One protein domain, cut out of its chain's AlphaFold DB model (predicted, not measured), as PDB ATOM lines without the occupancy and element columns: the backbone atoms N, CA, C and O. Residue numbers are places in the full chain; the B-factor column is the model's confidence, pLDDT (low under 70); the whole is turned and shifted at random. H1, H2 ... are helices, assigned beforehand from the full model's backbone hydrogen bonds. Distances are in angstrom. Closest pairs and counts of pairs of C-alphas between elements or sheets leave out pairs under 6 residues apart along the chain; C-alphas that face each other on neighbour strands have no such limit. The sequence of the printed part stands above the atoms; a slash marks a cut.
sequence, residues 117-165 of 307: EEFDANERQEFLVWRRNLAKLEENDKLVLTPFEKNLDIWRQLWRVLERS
ATOM      1  N   GLU A 117      44.903  24.941 -21.198       92.50
ATOM      2  CA  GLU A 117      45.937  25.369 -22.145       92.50
ATOM      3  C   GLU A 117      46.418  24.209 -23.016       92.50
ATOM      4  O   GLU A 117      46.516  24.358 -24.232       92.50
ATOM      5  N   GLU A 118      46.653  23.035 -22.424       92.06
ATOM      6  CA  GLU A 118      46.991  21.834 -23.192       92.06
ATOM      7  C   GLU A 118      45.847  21.459 -24.137       92.06
ATOM      8  O   GLU A 118      46.091  21.089 -25.284       92.06
ATOM      9  N   PHE A 119      44.596  21.559 -23.676       91.62
ATOM     10  CA  PHE A 119      43.432  21.239 -24.495       91.62
ATOM     11  C   PHE A 119      43.287  22.199 -25.687       91.62
ATOM     12  O   PHE A 119      43.116  21.750 -26.821       91.62
ATOM     13  N   ASP A 120      43.434  23.508 -25.454       92.19
ATOM     14  CA  ASP A 120      43.449  24.530 -26.510       92.19
ATOM     15  C   ASP A 120      44.592  24.289 -27.511       92.19
ATOM     16  O   ASP A 120      44.379  24.368 -28.723       92.19
ATOM     17  N   ALA A 121      45.786  23.932 -27.028       93.12
ATOM     18  CA  ALA A 121      46.928  23.606 -27.877       93.12
ATOM     19  C   ALA A 121      46.676  22.357 -28.737       93.12
ATOM     20  O   ALA A 121      47.010  22.361 -29.923       93.12
ATOM     21  N   ASN A 122      46.045  21.324 -28.174       93.38
ATOM     22  CA  ASN A 122      45.711  20.099 -28.896       93.38
ATOM     23  C   ASN A 122      44.681  20.361 -30.008       93.38
ATOM     24  O   ASN A 122      44.896  19.978 -31.155       93.38
ATOM     25  N   GLU A 123      43.608  21.104 -29.710       93.62
ATOM     26  CA  GLU A 123      42.621  21.515 -30.721       93.62
ATOM     27  C   GLU A 123      43.261  22.333 -31.852       93.62
ATOM     28  O   GLU A 123      42.974  22.102 -33.028       93.62
ATOM     29  N   ARG A 124      44.164  23.267 -31.519       93.19
ATOM     30  CA  ARG A 124      44.907  24.041 -32.527       93.19
ATOM     31  C   ARG A 124      45.808  23.158 -33.376       93.19
ATOM     32  O   ARG A 124      45.888  23.376 -34.582       93.19
ATOM     33  N   GLN A 125      46.503  22.199 -32.771       92.69
ATOM     34  CA  GLN A 125      47.405  21.307 -33.488       92.69
ATOM     35  C   GLN A 125      46.642  20.436 -34.487       92.69
ATOM     36  O   GLN A 125      47.021  20.399 -35.657       92.69
ATOM     37  N   GLU A 126      45.549  19.802 -34.060       93.19
ATOM     38  CA  GLU A 126      44.705  18.989 -34.941       93.19
ATOM     39  C   GLU A 126      44.124  19.821 -36.084       93.19
ATOM     40  O   GLU A 126      44.175  19.426 -37.251       93.19
ATOM     41  N   PHE A 127      43.669  21.038 -35.785       93.25
ATOM     42  CA  PHE A 127      43.188  21.954 -36.811       93.25
ATOM     43  C   PHE A 127      44.280  22.350 -37.817       93.25
ATOM     44  O   PHE A 127      44.022  22.435 -39.017       93.25
ATOM     45  N   LEU A 128      45.520  22.557 -37.364       92.25
ATOM     46  CA  LEU A 128      46.654  22.828 -38.252       92.25
ATOM     47  C   LEU A 128      47.006  21.621 -39.126       92.25
ATOM     48  O   LEU A 128      47.331  21.805 -40.298       92.25
ATOM     49  N   VAL A 129      46.943  20.402 -38.585       92.12
ATOM     50  CA  VAL A 129      47.152  19.167 -39.359       92.12
ATOM     51  C   VAL A 129      46.082  19.036 -40.438       92.12
ATOM     52  O   VAL A 129      46.419  18.831 -41.603       92.12
ATOM     53  N   TRP A 130      44.817  19.247 -40.080       92.44
ATOM     54  CA  TRP A 130      43.707  19.264 -41.028       92.44
ATOM     55  C   TRP A 130      43.914  20.299 -42.146       92.44
ATOM     56  O   TRP A 130      43.845  19.954 -43.324       92.44
ATOM     57  N   ARG A 131      44.290  21.538 -41.802       90.69
ATOM     58  CA  ARG A 131      44.596  22.584 -42.795       90.69
ATOM     59  C   ARG A 131      45.753  22.216 -43.721       90.69
ATOM     60  O   ARG A 131      45.696  22.528 -44.904       90.69
ATOM     61  N   ARG A 132      46.801  21.566 -43.207       89.94
ATOM     62  CA  ARG A 132      47.917  21.083 -44.041       89.94
ATOM     63  C   ARG A 132      47.463  20.002 -45.014       89.94
ATOM     64  O   ARG A 132      47.967  19.961 -46.127       89.94
ATOM     65  N   ASN A 133      46.542  19.132 -44.605       89.38
ATOM     66  CA  ASN A 133      45.993  18.115 -45.497       89.38
ATOM     67  C   ASN A 133      45.175  18.752 -46.626       89.38
ATOM     68  O   ASN A 133      45.336  18.341 -47.767       89.38
ATOM     69  N   LEU A 134      44.388  19.794 -46.335       87.25
ATOM     70  CA  LEU A 134      43.688  20.559 -47.372       87.25
ATOM     71  C   LEU A 134      44.646  21.298 -48.313       87.25
ATOM     72  O   LEU A 134      44.457  21.233 -49.519       87.25
ATOM     73  N   ALA A 135      45.703  21.927 -47.790       86.75
ATOM     74  CA  ALA A 135      46.696  22.610 -48.624       86.75
ATOM     75  C   ALA A 135      47.391  21.653 -49.612       86.75
ATOM     76  O   ALA A 135      47.603  22.003 -50.763       86.75
ATOM     77  N   LYS A 136      47.671  20.410 -49.199       86.69
ATOM     78  CA  LYS A 136      48.205  19.373 -50.102       86.69
ATOM     79  C   LYS A 136      47.228  18.965 -51.205       86.69
ATOM     80  O   LYS A 136      47.662  18.486 -52.241       86.69
ATOM     81  N   LEU A 137      45.923  19.068 -50.954       83.50
ATOM     82  CA  LEU A 137      44.905  18.806 -51.973       83.50
ATOM     83  C   LEU A 137      44.753  20.000 -52.920       83.50
ATOM     84  O   LEU A 137      44.473  19.792 -54.091       83.50
ATOM     85  N   GLU A 138      44.965  21.219 -52.417       82.31
ATOM     86  CA  GLU A 138      44.972  22.459 -53.203       82.31
ATOM     87  C   GLU A 138      46.156  22.532 -54.179       82.31
ATOM     88  O   GLU A 138      46.028  23.124 -55.241       82.31
ATOM     89  N   GLU A 139      47.286  21.888 -53.862       81.19
ATOM     90  CA  GLU A 139      48.432  21.753 -54.781       81.19
ATOM     91  C   GLU A 139      48.080  21.007 -56.085       81.19
ATOM     92  O   GLU A 139      48.824  21.094 -57.061       81.19
ATOM     93  N   ASN A 140      46.961  20.277 -56.131       78.75
ATOM     94  CA  ASN A 140      46.487  19.641 -57.355       78.75
ATOM     95  C   ASN A 140      45.687  20.651 -58.198       78.75
ATOM     96  O   ASN A 140      44.509  20.878 -57.933       78.75
ATOM     97  N   ASP A 141      46.287  21.174 -59.273       67.94
ATOM     98  CA  ASP A 141      45.704  22.193 -60.180       67.94
ATOM     99  C   ASP A 141      44.341  21.836 -60.807       67.94
ATOM    100  O   ASP A 141      43.672  22.672 -61.417       67.94
ATOM    101  N   LYS A 142      43.932  20.573 -60.710       72.56
ATOM    102  CA  LYS A 142      42.711  20.043 -61.314       72.56
ATOM    103  C   LYS A 142      41.520  19.994 -60.353       72.56
ATOM    104  O   LYS A 142      40.384  19.843 -60.802       72.56
ATOM    105  N   LEU A 143      41.761  20.143 -59.049       74.56
ATOM    106  CA  LEU A 143      40.722  20.082 -58.029       74.56
ATOM    107  C   LEU A 143      40.392  21.487 -57.526       74.56
ATOM    108  O   LEU A 143      41.227  22.181 -56.951       74.56
ATOM    109  N   VAL A 144      39.140  21.905 -57.703       77.38
ATOM    110  CA  VAL A 144      38.663  23.189 -57.184       77.38
ATOM    111  C   VAL A 144      38.085  22.971 -55.791       77.38
ATOM    112  O   VAL A 144      36.976  22.462 -55.634       77.38
ATOM    113  N   LEU A 145      38.832  23.365 -54.758       80.94
ATOM    114  CA  LEU A 145      38.335  23.322 -53.387       80.94
ATOM    115  C   LEU A 145      37.287  24.409 -53.152       80.94
ATOM    116  O   LEU A 145      37.497  25.589 -53.437       80.94
ATOM    117  N   THR A 146      36.166  24.021 -52.551       83.56
ATOM    118  CA  THR A 146      35.198  24.987 -52.038       83.56
ATOM    119  C   THR A 146      35.835  25.809 -50.914       83.56
ATOM    120  O   THR A 146      36.459  25.212 -50.026       83.56
ATOM    121  N   PRO A 147      35.641  27.140 -50.882       85.88
ATOM    122  CA  PRO A 147      36.105  27.964 -49.775       85.88
ATOM    123  C   PRO A 147      35.619  27.404 -48.436       85.88
ATOM    124  O   PRO A 147      34.446  27.061 -48.280       85.88
ATOM    125  N   PHE A 148      36.525  27.306 -47.468       87.69
ATOM    126  CA  PHE A 148      36.250  26.715 -46.163       87.69
ATOM    127  C   PHE A 148      36.597  27.676 -45.031       87.69
ATOM    128  O   PHE A 148      37.394  28.600 -45.181       87.69
ATOM    129  N   GLU A 149      36.005  27.437 -43.865       90.88
ATOM    130  CA  GLU A 149      36.207  28.275 -42.690       90.88
ATOM    131  C   GLU A 149      37.598  28.069 -42.068       90.88
ATOM    132  O   GLU A 149      37.960  26.958 -41.664       90.88
ATOM    133  N   LYS A 150      38.376  29.149 -41.944       87.75
ATOM    134  CA  LYS A 150      39.737  29.133 -41.379       87.75
ATOM    135  C   LYS A 150      39.762  29.457 -39.882       87.75
ATOM    136  O   LYS A 150      40.793  29.242 -39.239       87.75
ATOM    137  N   ASN A 151      38.661  29.944 -39.309       89.06
ATOM    138  CA  ASN A 151      38.543  30.235 -37.884       89.06
ATOM    139  C   ASN A 151      38.198  28.977 -37.059       89.06
ATOM    140  O   ASN A 151      37.105  28.416 -37.160       89.06
ATOM    141  N   LEU A 152      39.111  28.575 -36.167       90.50
ATOM    142  CA  LEU A 152      38.931  27.445 -35.245       90.50
ATOM    143  C   LEU A 152      37.701  27.604 -34.335       90.50
ATOM    144  O   LEU A 152      37.062  26.615 -33.981       90.50
ATOM    145  N   ASP A 153      37.346  28.828 -33.945       90.31
ATOM    146  CA  ASP A 153      36.251  29.046 -33.000       90.31
ATOM    147  C   ASP A 153      34.879  28.690 -33.588       90.31
ATOM    148  O   ASP A 153      33.985  28.287 -32.839       90.31
ATOM    149  N   ILE A 154      34.723  28.744 -34.914       91.75
ATOM    150  CA  ILE A 154      33.513  28.279 -35.606       91.75
ATOM    151  C   ILE A 154      33.459  26.747 -35.612       91.75
ATOM    152  O   ILE A 154      32.431  26.164 -35.265       91.75
ATOM    153  N   TRP A 155      34.581  26.076 -35.872       94.12
ATOM    154  CA  TRP A 155      34.668  24.615 -35.759       94.12
ATOM    155  C   TRP A 155      34.401  24.125 -34.330       94.12
ATOM    156  O   TRP A 155      33.671  23.157 -34.128       94.12
ATOM    157  N   ARG A 156      34.858  24.862 -33.311       93.75
ATOM    158  CA  ARG A 156      34.499  24.598 -31.907       93.75
ATOM    159  C   ARG A 156      33.004  24.709 -31.640       93.75
ATOM    160  O   ARG A 156      32.488  24.014 -30.765       93.75
ATOM    161  N   GLN A 157      32.292  25.606 -32.325       93.50
ATOM    162  CA  GLN A 157      30.835  25.660 -32.214       93.50
ATOM    163  C   GLN A 157      30.194  24.420 -32.813       93.50
ATOM    164  O   GLN A 157      29.338  23.834 -32.153       93.50
ATOM    165  N   LEU A 158      30.644  23.995 -33.996       93.75
ATOM    166  CA  LEU A 158      30.174  22.759 -34.615       93.75
ATOM    167  C   LEU A 158      30.365  21.569 -33.667       93.75
ATOM    168  O   LEU A 158      29.402  20.861 -33.387       93.75
ATOM    169  N   TRP A 159      31.557  21.403 -33.090       94.44
ATOM    170  CA  TRP A 159      31.838  20.328 -32.135       94.44
ATOM    171  C   TRP A 159      30.921  20.360 -30.908       94.44
ATOM    172  O   TRP A 159      30.379  19.334 -30.504       94.44
ATOM    173  N   ARG A 160      30.688  21.543 -30.326       93.12
ATOM    174  CA  ARG A 160      29.779  21.694 -29.177       93.12
ATOM    175  C   ARG A 160      28.329  21.379 -29.529       93.12
ATOM    176  O   ARG A 160      27.607  20.882 -28.668       93.12
ATOM    177  N   VAL A 161      27.884  21.730 -30.735       93.25
ATOM    178  CA  VAL A 161      26.531  21.413 -31.210       93.25
ATOM    179  C   VAL A 161      26.411  19.910 -31.398       93.25
ATOM    180  O   VAL A 161      25.527  19.318 -30.790       93.25
ATOM    181  N   LEU A 162      27.353  19.306 -32.127       93.12
ATOM    182  CA  LEU A 162      27.392  17.869 -32.384       93.12
ATOM    183  C   LEU A 162      27.357  17.049 -31.100       93.12
ATOM    184  O   LEU A 162      26.620  16.077 -31.028       93.12
ATOM    185  N   GLU A 163      28.113  17.432 -30.073       91.44
ATOM    186  CA  GLU A 163      28.137  16.697 -28.805       91.44
ATOM    187  C   GLU A 163      26.841  16.808 -28.009       91.44
ATOM    188  O   GLU A 163      26.448  15.847 -27.355       91.44
ATOM    189  N   ARG A 164      26.187  17.973 -28.050       91.75
ATOM    190  CA  ARG A 164      25.022  18.272 -27.209       91.75
ATOM    191  C   ARG A 164      23.683  17.934 -27.859       91.75
ATOM    192  O   ARG A 164      22.680  17.957 -27.154       91.75
ATOM    193  N   SER A 165      23.647  17.730 -29.172       93.31
ATOM    194  CA  SER A 165      22.425  17.431 -29.918       93.31
ATOM    195  C   SER A 165      22.177  15.931 -30.024       93.31
ATOM    196  O   SER A 165      23.098  15.195 -30.369       93.31
TER     197      SER A 165
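Overview. This is residues 117 to 165 of the 307 residues of an uncharacterized protein of Asparagus officinalis (UniProt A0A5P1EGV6). A long helix, H1, is followed by a loop that folds back along it and leads into a shorter helix, H2, set crosswise to H1 and pointing away from it. The two helices come near each other only where H2 begins, and the shape is open, with few contacts. The printed part has 49 residues, with two named helices in the order H1, H2 and no named strand; its class is all helix. It is loose, with a radius of gyration of the C-alphas of 13.2 A, and spans 38 by 25 by 14 A.

Arrangement. H1, residues 117 to 138, and H2, residues 152 to 164, are close but not clearly touching, with 2 pairs of C-alphas within 8 A. Their closest C-alphas, those of Phe 127 and Leu 152, are 7.1 A apart. Their lines are only just about perpendicular, at 71 degrees. In H1 and H2 every O i to N i+4 pair is within hydrogen-bond range.

Along the chain. H1 begins at C-alpha 117 (45.937, 25.369, -22.145) and measures 31.2 A from first to last C-alpha. H2 measures 18.5 A and ends at C-alpha 164 (25.022, 18.272, -27.209).

Size, cuts and confidence. The C-alphas farthest apart, of Glu 117 and Lys 142, are 39.7 A apart. The printed part has no cut. The link, residues 139 to 151, is long. Only residue 141 has pLDDT under 70.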